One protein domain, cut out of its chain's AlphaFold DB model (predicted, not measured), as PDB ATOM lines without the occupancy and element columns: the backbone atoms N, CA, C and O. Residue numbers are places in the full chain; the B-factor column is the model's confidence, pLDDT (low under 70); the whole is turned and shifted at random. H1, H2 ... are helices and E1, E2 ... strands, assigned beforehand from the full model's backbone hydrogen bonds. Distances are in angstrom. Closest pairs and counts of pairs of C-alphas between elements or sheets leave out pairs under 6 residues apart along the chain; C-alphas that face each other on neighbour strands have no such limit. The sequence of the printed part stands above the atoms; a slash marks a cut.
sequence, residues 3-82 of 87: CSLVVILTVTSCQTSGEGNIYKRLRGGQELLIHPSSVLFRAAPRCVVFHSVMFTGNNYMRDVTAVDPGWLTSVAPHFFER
ATOM      1  N   CYS A   3      11.278  23.215   5.575       40.22
ATOM      2  CA  CYS A   3      12.140  22.172   6.159       40.22
ATOM      3  C   CYS A   3      11.395  21.068   6.932       40.22
ATOM      4  O   CYS A   3      11.839  19.925   6.903       40.22
ATOM      5  N   SER A   4      10.264  21.351   7.588       52.66
ATOM      6  CA  SER A   4       9.655  20.373   8.513       52.66
ATOM      7  C   SER A   4       8.896  19.232   7.820       52.66
ATOM      8  O   SER A   4       8.853  18.125   8.346       52.66
ATOM      9  N   LEU A   5       8.340  19.456   6.624       52.88
ATOM     10  CA  LEU A   5       7.617  18.411   5.881       52.88
ATOM     11  C   LEU A   5       8.563  17.408   5.206       52.88
ATOM     12  O   LEU A   5       8.251  16.224   5.144       52.88
ATOM     13  N   VAL A   6       9.746  17.838   4.753       57.12
ATOM     14  CA  VAL A   6      10.709  16.945   4.077       57.12
ATOM     15  C   VAL A   6      11.213  15.849   5.019       57.12
ATOM     16  O   VAL A   6      11.398  14.711   4.588       57.12
ATOM     17  N   VAL A   7      11.376  16.166   6.306       58.47
ATOM     18  CA  VAL A   7      11.912  15.230   7.305       58.47
ATOM     19  C   VAL A   7      10.956  14.057   7.524       58.47
ATOM     20  O   VAL A   7      11.387  12.911   7.404       58.47
ATOM     21  N   ILE A   8       9.656  14.320   7.713       60.56
ATOM     22  CA  ILE A   8       8.624  13.278   7.897       60.56
ATOM     23  C   ILE A   8       8.600  12.322   6.692       60.56
ATOM     24  O   ILE A   8       8.550  11.100   6.845       60.56
ATOM     25  N   LEU A   9       8.733  12.868   5.481       60.25
ATOM     26  CA  LEU A   9       8.706  12.103   4.233       60.25
ATOM     27  C   LEU A   9       9.936  11.202   4.043       60.25
ATOM     28  O   LEU A   9       9.843  10.144   3.419       60.25
ATOM     29  N   THR A  10      11.099  11.597   4.570       63.62
ATOM     30  CA  THR A  10      12.330  10.790   4.498       63.62
ATOM     31  C   THR A  10      12.432   9.709   5.564       63.62
ATOM     32  O   THR A  10      13.161   8.735   5.365       63.62
ATOM     33  N   VAL A  11      11.709   9.871   6.671       75.31
ATOM     34  CA  VAL A  11      11.854   9.026   7.862       75.31
ATOM     35  C   VAL A  11      10.631   8.166   8.168       75.31
ATOM     36  O   VAL A  11      10.544   7.554   9.227       75.31
ATOM     37  N   THR A  12       9.692   8.077   7.226       80.75
ATOM     38  CA  THR A  12       8.595   7.112   7.304       80.75
ATOM     39  C   THR A  12       9.043   5.756   6.748       80.75
ATOM     40  O   THR A  12       9.558   5.654   5.625       80.75
ATOM     41  N   SER A  13       8.815   4.695   7.516       77.75
ATOM     42  CA  SER A  13       9.000   3.304   7.108       77.75
ATOM     43  C   SER A  13       7.741   2.488   7.401       77.75
ATOM     44  O   SER A  13       7.051   2.707   8.393       77.75
ATOM     45  N   CYS A  14       7.420   1.547   6.516       80.00
ATOM     46  CA  CYS A  14       6.318   0.609   6.720       80.00
ATOM     47  C   CYS A  14       6.865  -0.815   6.746       80.00
ATOM     48  O   CYS A  14       7.870  -1.127   6.101       80.00
ATOM     49  N   GLN A  15       6.236  -1.656   7.554       77.94
ATOM     50  CA  GLN A  15       6.631  -3.041   7.737       77.94
ATOM     51  C   GLN A  15       6.485  -3.801   6.415       77.94
ATOM     52  O   GLN A  15       5.479  -3.651   5.719       77.94
ATOM     53  N   THR A  16       7.489  -4.604   6.061       68.56
ATOM     54  CA  THR A  16       7.356  -5.560   4.955       68.56
ATOM     55  C   THR A  16       6.711  -6.836   5.498       68.56
ATOM     56  O   THR A  16       7.056  -7.285   6.587       68.56
ATOM     57  N   SER A  17       5.708  -7.358   4.795       54.41
ATOM     58  CA  SER A  17       4.839  -8.444   5.265       54.41
ATOM     59  C   SER A  17       5.615  -9.690   5.721       54.41
ATOM     60  O   SER A  17       6.378 -10.245   4.937       54.41
ATOM     61  N   GLY A  18       5.325 -10.159   6.945       62.03
ATOM     62  CA  GLY A  18       5.566 -11.532   7.411       62.03
ATOM     63  C   GLY A  18       6.862 -11.770   8.199       62.03
ATOM     64  O   GLY A  18       7.940 -11.827   7.628       62.03
ATOM     65  N   GLU A  19       6.723 -11.978   9.513       55.06
ATOM     66  CA  GLU A  19       7.674 -12.674  10.413       55.06
ATOM     67  C   GLU A  19       9.007 -12.001  10.803       55.06
ATOM     68  O   GLU A  19       9.828 -12.612  11.486       55.06
ATOM     69  N   GLY A  20       9.201 -10.710  10.523       61.66
ATOM     70  CA  GLY A  20      10.358  -9.961  11.030       61.66
ATOM     71  C   GLY A  20      10.016  -8.540  11.466       61.66
ATOM     72  O   GLY A  20       9.185  -7.870  10.854       61.66
ATOM     73  N   ASN A  21      10.712  -8.021  12.485       76.94
ATOM     74  CA  ASN A  21      10.732  -6.591  12.848       76.94
ATOM     75  C   ASN A  21      11.492  -5.748  11.795       76.94
ATOM     76  O   ASN A  21      12.271  -4.854  12.133       76.94
ATOM     77  N   ILE A  22      11.299  -6.071  10.512       84.12
ATOM     78  CA  ILE A  22      11.969  -5.488   9.356       84.12
ATOM     79  C   ILE A  22      11.023  -4.472   8.722       84.12
ATOM     80  O   ILE A  22       9.912  -4.774   8.286       84.12
ATOM     81  N   TYR A  23      11.499  -3.240   8.663       87.06
ATOM     82  CA  TYR A  23      10.780  -2.098   8.139       87.06
ATOM     83  C   TYR A  23      11.481  -1.590   6.898       87.06
ATOM     84  O   TYR A  23      12.692  -1.371   6.886       87.06
ATOM     85  N   LYS A  24      10.701  -1.338   5.854       85.44
ATOM     86  CA  LYS A  24      11.205  -0.776   4.615       85.44
ATOM     87  C   LYS A  24      10.921   0.713   4.592       85.44
ATOM     88  O   LYS A  24       9.777   1.155   4.724       85.44
ATOM     89  N   ARG A  25      11.971   1.513   4.416       84.19
ATOM     90  CA  ARG A  25      11.810   2.953   4.206       84.19
ATOM     91  C   ARG A  25      10.990   3.223   2.956       84.19
ATOM     92  O   ARG A  25      11.259   2.665   1.889       84.19
ATOM     93  N   LEU A  26      10.071   4.179   3.061       76.75
ATOM     94  CA  LEU A  26       9.307   4.631   1.907       76.75
ATOM     95  C   LEU A  26      10.215   5.262   0.850       76.75
ATOM     96  O   LEU A  26       9.988   5.066  -0.340       76.75
ATOM     97  N   ARG A  27      11.277   5.967   1.245       71.19
ATOM     98  CA  ARG A  27      12.251   6.547   0.314       71.19
ATOM     99  C   ARG A  27      13.548   5.738   0.322       71.19
ATOM    100  O   ARG A  27      14.151   5.542   1.370       71.19
ATOM    101  N   GLY A  28      13.973   5.269  -0.848       72.31
ATOM    102  CA  GLY A  28      15.218   4.507  -1.014       72.31
ATOM    103  C   GLY A  28      15.104   3.005  -0.742       72.31
ATOM    104  O   GLY A  28      16.030   2.280  -1.069       72.31
ATOM    105  N   GLY A  29      13.983   2.518  -0.190       76.50
ATOM    106  CA  GLY A  29      13.718   1.081  -0.060       76.50
ATOM    107  C   GLY A  29      14.669   0.332   0.875       76.50
ATOM    108  O   GLY A  29      14.685  -0.893   0.847       76.50
ATOM    109  N   GLN A  30      15.445   1.054   1.684       83.75
ATOM    110  CA  GLN A  30      16.392   0.465   2.619       83.75
ATOM    111  C   GLN A  30      15.655  -0.222   3.768       83.75
ATOM    112  O   GLN A  30      14.718   0.342   4.344       83.75
ATOM    113  N   GLU A  31      16.125  -1.415   4.105       87.31
ATOM    114  CA  GLU A  31      15.629  -2.205   5.222       87.31
ATOM    115  C   GLU A  31      16.271  -1.739   6.526       87.31
ATOM    116  O   GLU A  31      17.479  -1.485   6.620       87.31
ATOM    117  N   LEU A  32      15.412  -1.568   7.519       88.75
ATOM    118  CA  LEU A  32      15.723  -1.052   8.832       88.75
ATOM    119  C   LEU A  32      15.058  -1.928   9.886       88.75
ATOM    120  O   LEU A  32      13.934  -2.389   9.707       88.75
ATOM    121  N   LEU A  33      15.721  -2.085  11.019       88.38
ATOM    122  CA  LEU A  33      15.188  -2.784  12.181       88.38
ATOM    123  C   LEU A  33      14.845  -1.775  13.274       88.38
ATOM    124  O   LEU A  33      15.501  -0.741  13.421       88.38
ATOM    125  N   ILE A  34      13.826  -2.074  14.075       88.50
ATOM    126  CA  ILE A  34      13.589  -1.316  15.306       88.50
ATOM    127  C   ILE A  34      14.683  -1.688  16.309       88.50
ATOM    128  O   ILE A  34      14.949  -2.866  16.541       88.50
ATOM    129  N   HIS A  35      15.320  -0.684  16.912       87.25
ATOM    130  CA  HIS A  35      16.303  -0.924  17.962       87.25
ATOM    131  C   HIS A  35      15.637  -1.586  19.189       87.25
ATOM    132  O   HIS A  35      14.575  -1.119  19.611       87.25
ATOM    133  N   PRO A  36      16.242  -2.613  19.817       86.50
ATOM    134  CA  PRO A  36      15.628  -3.355  20.925       86.50
ATOM    135  C   PRO A  36      15.359  -2.508  22.178       86.50
ATOM    136  O   PRO A  36      14.545  -2.893  23.010       86.50
ATOM    137  N   SER A  37      16.001  -1.340  22.314       86.69
ATOM    138  CA  SER A  37      15.691  -0.389  23.395       86.69
ATOM    139  C   SER A  37      14.345   0.321  23.223       86.69
ATOM    140  O   SER A  37      13.907   1.017  24.133       86.69
ATOM    141  N   SER A  38      13.720   0.230  22.046       83.62
ATOM    142  CA  SER A  38      12.443   0.878  21.781       83.62
ATOM    143  C   SER A  38      11.279   0.044  22.306       83.62
ATOM    144  O   SER A  38      11.207  -1.164  22.083       83.62
ATOM    145  N   VAL A  39      10.297   0.712  22.907       83.56
ATOM    146  CA  VAL A  39       9.038   0.093  23.353       83.56
ATOM    147  C   VAL A  39       8.251  -0.495  22.170       83.56
ATOM    148  O   VAL A  39       7.580  -1.518  22.307       83.56
ATOM    149  N   LEU A  40       8.394   0.091  20.975       82.25
ATOM    150  CA  LEU A  40       7.719  -0.377  19.759       82.25
ATOM    151  C   LEU A  40       8.288  -1.687  19.205       82.25
ATOM    152  O   LEU A  40       7.652  -2.292  18.347       82.25
ATOM    153  N   PHE A  41       9.424  -2.168  19.722       81.12
ATOM    154  CA  PHE A  41       9.998  -3.456  19.324       81.12
ATOM    155  C   PHE A  41       9.045  -4.634  19.596       81.12
ATOM    156  O   PHE A  41       9.066  -5.623  18.870       81.12
ATOM    157  N   ARG A  42       8.197  -4.520  20.628       77.75
ATOM    158  CA  ARG A  42       7.197  -5.541  20.987       77.75
ATOM    159  C   ARG A  42       5.830  -5.313  20.344       77.75
ATOM    160  O   ARG A  42       5.103  -6.272  20.132       77.75
ATOM    161  N   ALA A  43       5.473  -4.058  20.077       80.69
ATOM    162  CA  ALA A  43       4.159  -3.698  19.544       80.69
ATOM    163  C   ALA A  43       4.043  -3.916  18.026       80.69
ATOM    164  O   ALA A  43       2.932  -4.071  17.535       80.69
ATOM    165  N   ALA A  44       5.171  -3.900  17.302       79.94
ATOM    166  CA  ALA A  44       5.259  -4.133  15.856       79.94
ATOM    167  C   ALA A  44       4.138  -3.450  15.029       79.94
ATOM    168  O   ALA A  44       3.376  -4.117  14.327       79.94
ATOM    169  N   PRO A  45       3.996  -2.113  15.104       84.50
ATOM    170  CA  PRO A  45       2.994  -1.385  14.323       84.50
ATOM    171  C   PRO A  45       3.288  -1.453  12.813       84.50
ATOM    172  O   PRO A  45       4.444  -1.584  12.403       84.50
ATOM    173  N   ARG A  46       2.246  -1.286  11.982       83.75
ATOM    174  CA  ARG A  46       2.333  -1.404  10.508       83.75
ATOM    175  C   ARG A  46       3.234  -0.348   9.861       83.75
ATOM    176  O   ARG A  46       3.966  -0.668   8.929       83.75
ATOM    177  N   CYS A  47       3.192   0.895  10.338       83.88
ATOM    178  CA  CYS A  47       4.068   1.971   9.878       83.88
ATOM    179  C   CYS A  47       4.619   2.757  11.068       83.88
ATOM    180  O   CYS A  47       3.950   2.944  12.091       83.88
ATOM    181  N   VAL A  48       5.864   3.202  10.929       86.94
ATOM    182  CA  VAL A  48       6.588   3.965  11.941       86.94
ATOM    183  C   VAL A  48       7.327   5.133  11.307       86.94
ATOM    184  O   VAL A  48       7.758   5.089  10.155       86.94
ATOM    185  N   VAL A  49       7.487   6.186  12.090       86.88
ATOM    186  CA  VAL A  49       8.310   7.351  11.770       86.88
ATOM    187  C   VAL A  49       9.474   7.361  12.751       86.88
ATOM    188  O   VAL A  49       9.251   7.181  13.943       86.88
ATOM    189  N   PHE A  50      10.706   7.526  12.275       88.25
ATOM    190  CA  PHE A  50      11.904   7.541  13.127       88.25
ATOM    191  C   PHE A  50      12.637   8.883  13.067       88.25
ATOM    192  O   PHE A  50      12.481   9.633  12.111       88.25
ATOM    193  N   HIS A  51      13.462   9.211  14.060       85.00
ATOM    194  CA  HIS A  51      14.263  10.440  14.002       85.00
ATOM    195  C   HIS A  51      15.601  10.230  13.289       85.00
ATOM    196  O   HIS A  51      16.036  11.057  12.492       85.00
ATOM    197  N   SER A  52      16.287   9.129  13.594       84.56
ATOM    198  CA  SER A  52      17.640   8.860  13.102       84.56
ATOM    199  C   SER A  52      17.894   7.366  12.931       84.56
ATOM    200  O   SER A  52      17.213   6.530  13.524       84.56
ATOM    201  N   VAL A  53      18.891   7.033  12.111       87.25
ATOM    202  CA  VAL A  53      19.325   5.652  11.861       87.25
ATOM    203  C   VAL A  53      20.748   5.477  12.368       87.25
ATOM    204  O   VAL A  53      21.612   6.302  12.079       87.25
ATOM    205  N   MET A  54      20.994   4.391  13.093       89.25
ATOM    206  CA  MET A  54      22.328   3.959  13.492       89.25
ATOM    207  C   MET A  54      22.797   2.797  12.624       89.25
ATOM    208  O   MET A  54      22.051   1.851  12.372       89.25
ATOM    209  N   PHE A  55      24.050   2.885  12.187       85.00
ATOM    210  CA  PHE A  55      24.712   1.915  11.323       85.00
ATOM    211  C   PHE A  55      25.789   1.185  12.131       85.00
ATOM    212  O   PHE A  55      26.958   1.556  12.108       85.00
ATOM    213  N   THR A  56      25.387   0.173  12.895       82.31
ATOM    214  CA  THR A  56      26.288  -0.631  13.739       82.31
ATOM    215  C   THR A  56      26.033  -2.106  13.444       82.31
ATOM    216  O   THR A  56      25.289  -2.780  14.158       82.31
ATOM    217  N   GLY A  57      26.567  -2.583  12.318       82.44
ATOM    218  CA  GLY A  57      26.331  -3.927  11.775       82.44
ATOM    219  C   GLY A  57      25.029  -4.019  10.979       82.44
ATOM    220  O   GLY A  57      25.063  -4.203   9.768       82.44
ATOM    221  N   ASN A  58      23.897  -3.800  11.648       82.00
ATOM    222  CA  ASN A  58      22.587  -3.659  11.011       82.00
ATOM    223  C   ASN A  58      22.079  -2.218  11.140       82.00
ATOM    224  O   ASN A  58      22.494  -1.469  12.028       82.00
ATOM    225  N   ASN A  59      21.164  -1.831  10.252       89.25
ATOM    226  CA  ASN A  59      20.578  -0.495  10.267       89.25
ATOM    227  C   ASN A  59      19.438  -0.442  11.287       89.25
ATOM    228  O   ASN A  59      18.368  -1.003  11.046       89.25
ATOM    229  N   TYR A  60      19.647   0.250  12.402       88.81
ATOM    230  CA  TYR A  60      18.656   0.369  13.470       88.81
ATOM    231  C   TYR A  60      18.027   1.760  13.515       88.81
ATOM    232  O   TYR A  60      18.723   2.770  13.441       88.81
ATOM    233  N   MET A  61      16.711   1.822  13.688       89.62
ATOM    234  CA  MET A  61      15.972   3.071  13.881       89.62
ATOM    235  C   MET A  61      15.978   3.498  15.350       89.62
ATOM    236  O   MET A  61      15.680   2.688  16.233       89.62
ATOM    237  N   ARG A  62      16.266   4.781  15.597       86.50
ATOM    238  CA  ARG A  62      16.170   5.445  16.905       86.50
ATOM    239  C   ARG A  62      15.030   6.472  16.897       86.50
ATOM    240  O   ARG A  62      14.758   7.089  15.865       86.50
ATOM    241  N   ASP A  63      14.376   6.612  18.049       87.06
ATOM    242  CA  ASP A  63      13.209   7.475  18.278       87.06
ATOM    243  C   ASP A  63      12.074   7.179  17.291       87.06
ATOM    244  O   ASP A  63      11.664   8.013  16.488       87.06
ATOM    245  N   VAL A  64      11.614   5.925  17.322       88.44
ATOM    246  CA  VAL A  64      10.491   5.445  16.509       88.44
ATOM    247  C   VAL A  64       9.154   5.809  17.152       88.44
ATOM    248  O   VAL A  64       8.966   5.643  18.355       88.44
ATOM    249  N   THR A  65       8.206   6.236  16.328       87.62
ATOM    250  CA  THR A  65       6.826   6.559  16.702       87.62
ATOM    251  C   THR A  65       5.874   5.827  15.764       87.62
ATOM    252  O   THR A  65       6.078   5.831  14.550       87.62
ATOM    253  N   ALA A  66       4.840   5.186  16.309       87.56
ATOM    254  CA  ALA A  66       3.809   4.529  15.511       87.56
ATOM    255  C   ALA A  66       2.894   5.581  14.871       87.56
ATOM    256  O   ALA A  66       2.456   6.508  15.551       87.56
ATOM    257  N   VAL A  67       2.612   5.441  13.575       85.25
ATOM    258  CA  VAL A  67       1.771   6.386  12.827       85.25
ATOM    259  C   VAL A  67       0.823   5.624  11.911       85.25
ATOM    260  O   VAL A  67       1.201   4.620  11.306       85.25
ATOM    261  N   ASP A  68      -0.408   6.123  11.799       83.44
ATOM    262  CA  ASP A  68      -1.391   5.592  10.863       83.44
ATOM    263  C   ASP A  68      -1.130   6.119   9.436       83.44
ATOM    264  O   ASP A  68      -0.968   7.331   9.243       83.44
ATOM    265  N   PRO A  69      -1.096   5.247   8.412       76.31
ATOM    266  CA  PRO A  69      -0.871   5.670   7.031       76.31
ATOM    267  C   PRO A  69      -1.935   6.645   6.501       76.31
ATOM    268  O   PRO A  69      -1.628   7.441   5.614       76.31
ATOM    269  N   GLY A  70      -3.156   6.646   7.044       79.12
ATOM    270  CA  GLY A  70      -4.202   7.598   6.671       79.12
ATOM    271  C   GLY A  70      -3.814   9.050   6.962       79.12
ATOM    272  O   GLY A  70      -4.106   9.938   6.162       79.12
ATOM    273  N   TRP A  71      -3.075   9.294   8.050       81.25
ATOM    274  CA  TRP A  71      -2.630  10.642   8.420       81.25
ATOM    275  C   TRP A  71      -1.605  11.196   7.434       81.25
ATOM    276  O   TRP A  71      -1.619  12.385   7.123       81.25
ATOM    277  N   LEU A  72      -0.738  10.334   6.902       76.62
ATOM    278  CA  LEU A  72       0.280  10.725   5.929       76.62
ATOM    279  C   LEU A  72      -0.361  11.253   4.642       76.62
ATOM    280  O   LEU A  72       0.051  12.294   4.127       76.62
ATOM    281  N   THR A  73      -1.415  10.584   4.172       74.75
ATOM    282  CA  THR A  73      -2.175  11.005   2.989       74.75
ATOM    283  C   THR A  73      -2.876  12.344   3.208       74.75
ATOM    284  O   THR A  73      -2.862  13.181   2.311       74.75
ATOM    285  N   SER A  74      -3.438  12.591   4.397       76.12
ATOM    286  CA  SER A  74      -4.082  13.874   4.720       76.12
ATOM    287  C   SER A  74      -3.087  15.032   4.851       76.12
ATOM    288  O   SER A  74      -3.395  16.151   4.454       76.12
ATOM    289  N   VAL A  75      -1.894  14.776   5.400       75.50
ATOM    290  CA  VAL A  75      -0.858  15.803   5.612       75.50
ATOM    291  C   VAL A  75      -0.128  16.157   4.313       75.50
ATOM    292  O   VAL A  75       0.267  17.306   4.122       75.50
ATOM    293  N   ALA A  76       0.074  15.189   3.417       70.19
ATOM    294  CA  ALA A  76       0.799  15.402   2.168       70.19
ATOM    295  C   ALA A  76       0.234  14.543   1.018       70.19
ATOM    296  O   ALA A  76       0.906  13.612   0.554       70.19
ATOM    297  N   PRO A  77      -0.962  14.875   0.493       70.88
ATOM    298  CA  PRO A  77      -1.621  14.080  -0.546       70.88
ATOM    299  C   PRO A  77      -0.730  13.907  -1.784       70.88
ATOM    300  O   PRO A  77      -0.494  12.789  -2.228       70.88
ATOM    301  N   HIS A  78      -0.068  14.974  -2.239       70.31
ATOM    302  CA  HIS A  78       0.805  14.950  -3.423       70.31
ATOM    303  C   HIS A  78       2.008  13.989  -3.342       70.31
ATOM    304  O   HIS A  78       2.588  13.629  -4.375       70.31
ATOM    305  N   PHE A  79       2.430  13.612  -2.131       66.81
ATOM    306  CA  PHE A  79       3.576  12.728  -1.918       66.81
ATOM    307  C   PHE A  79       3.152  11.264  -1.781       66.81
ATOM    308  O   PHE A  79       3.825  10.376  -2.311       66.81
ATOM    309  N   PHE A  80       2.025  11.017  -1.110       67.56
ATOM    310  CA  PHE A  80       1.544   9.669  -0.815       67.56
ATOM    311  C   PHE A  80       0.519   9.140  -1.836       67.56
ATOM    312  O   PHE A  80       0.445   7.930  -2.009       67.56
ATOM    313  N   GLU A  81      -0.165   9.989  -2.616       61.75
ATOM    314  CA  GLU A  81      -1.091   9.556  -3.687       61.75
ATOM    315  C   GLU A  81      -0.404   8.747  -4.798       61.75
ATOM    316  O   GLU A  81      -0.991   7.821  -5.356       61.75
ATOM    317  N   ARG A  82       0.860   9.055  -5.120       53.00
ATOM    318  CA  ARG A  82       1.618   8.332  -6.162       53.00
ATOM    319  C   ARG A  82       2.190   7.004  -5.692       53.00
ATOM    320  O   ARG A  82       2.418   6.114  -6.506       53.00
TER     321      ARG A  82
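Overview. This is residues 3 to 82 of the 87 residues of the protein "OB_NTP_bind domain-containing protein" of Selaginella moellendorffii (UniProt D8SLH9). A small, strongly twisted sheet of six short strands curls like part of a barrel, with the E5 and E6 hairpin reaching out at one end of the domain. Toward the other end, past E1 and E4, lie H1 and the small corner of H3 and H4, while the short helix H2 only grazes the sheet. The printed part has 80 residues, with four named helices and six named strands in the order H1 E1 E2 E3 H2 E4 E5 E6 H3 H4, and its class is mixed, helices and strands. The sheet's order is E4 E1 E2 E3 E6 E5, mixed in direction. The whole is compact, with a radius of gyration of the C-alphas of 12.2 A and spans of 34 by 26 by 21 A.

Along the chain. In the sheet, E4 is residues 47 to 49, E1 residues 12 to 15, E2 residues 22 to 25 and E3 residues 31 to 34. E6, residues 58 to 62, is 12.6 A long, and E5, residues 52 to 56, is 12.9 A long, beginning with C-alpha 52 at (17.640, 8.860, 13.102). H1, residues 3 to 10, is 11.5 A long and begins with C-alpha 3 at (12.140, 22.172, 6.159). H2 is residues 40 to 43, H3 is residues 69 to 75 and 10.2 A long, and H4, residues 77 to 80, ends with C-alpha 80 at (1.544, 9.669, -0.815).

Arrangement. E1, E2 and E3 form a meander, each strand the antiparallel neighbour of the one before, with N 14 and O 24 at 3.0 A and N 23 and O 32 at 2.8 A. Edge strand E4 is antiparallel to E1 at 151 degrees, with N 48 and O 13 at 2.8 A. E3 and E6 are parallel at 53 degrees, with N 61 and O 33 at 2.8 A. E5, the other edge strand, forms a hairpin with E6, with N 54 and O 60 at 2.8 A. E4 runs on into E5 across a break of 2 residues, at 96 degrees. Residues 65 to 66 pair antiparallel with residues 48 to 49 of E4. H1 only grazes the sheet with its residues 7 to 10, H2 with its residues 40 to 42 and H3 with its residues 69 to 72. H4 is not on the sheet. H3 and H4 only just touch, with 3 pairs of C-alphas within 8 A, and only at the corner by their link; their closest C-alphas, those of Thr 73 and Phe 80, are 5.5 A apart. Every O i to N i+4 pair is within hydrogen-bond range in H3 and 2 of 4 are in H1, while H2 and H4 are too short for such a pair.

Size, cuts and confidence. The two C-alphas farthest apart, those of Gly 57 and Ser 74, are 35.9 A apart. The printed part has no cut, and no link is long. Mean pLDDT of the printed part is 77.3, with residues 3 to 10, 16 to 20 and 79 to 82 under 70.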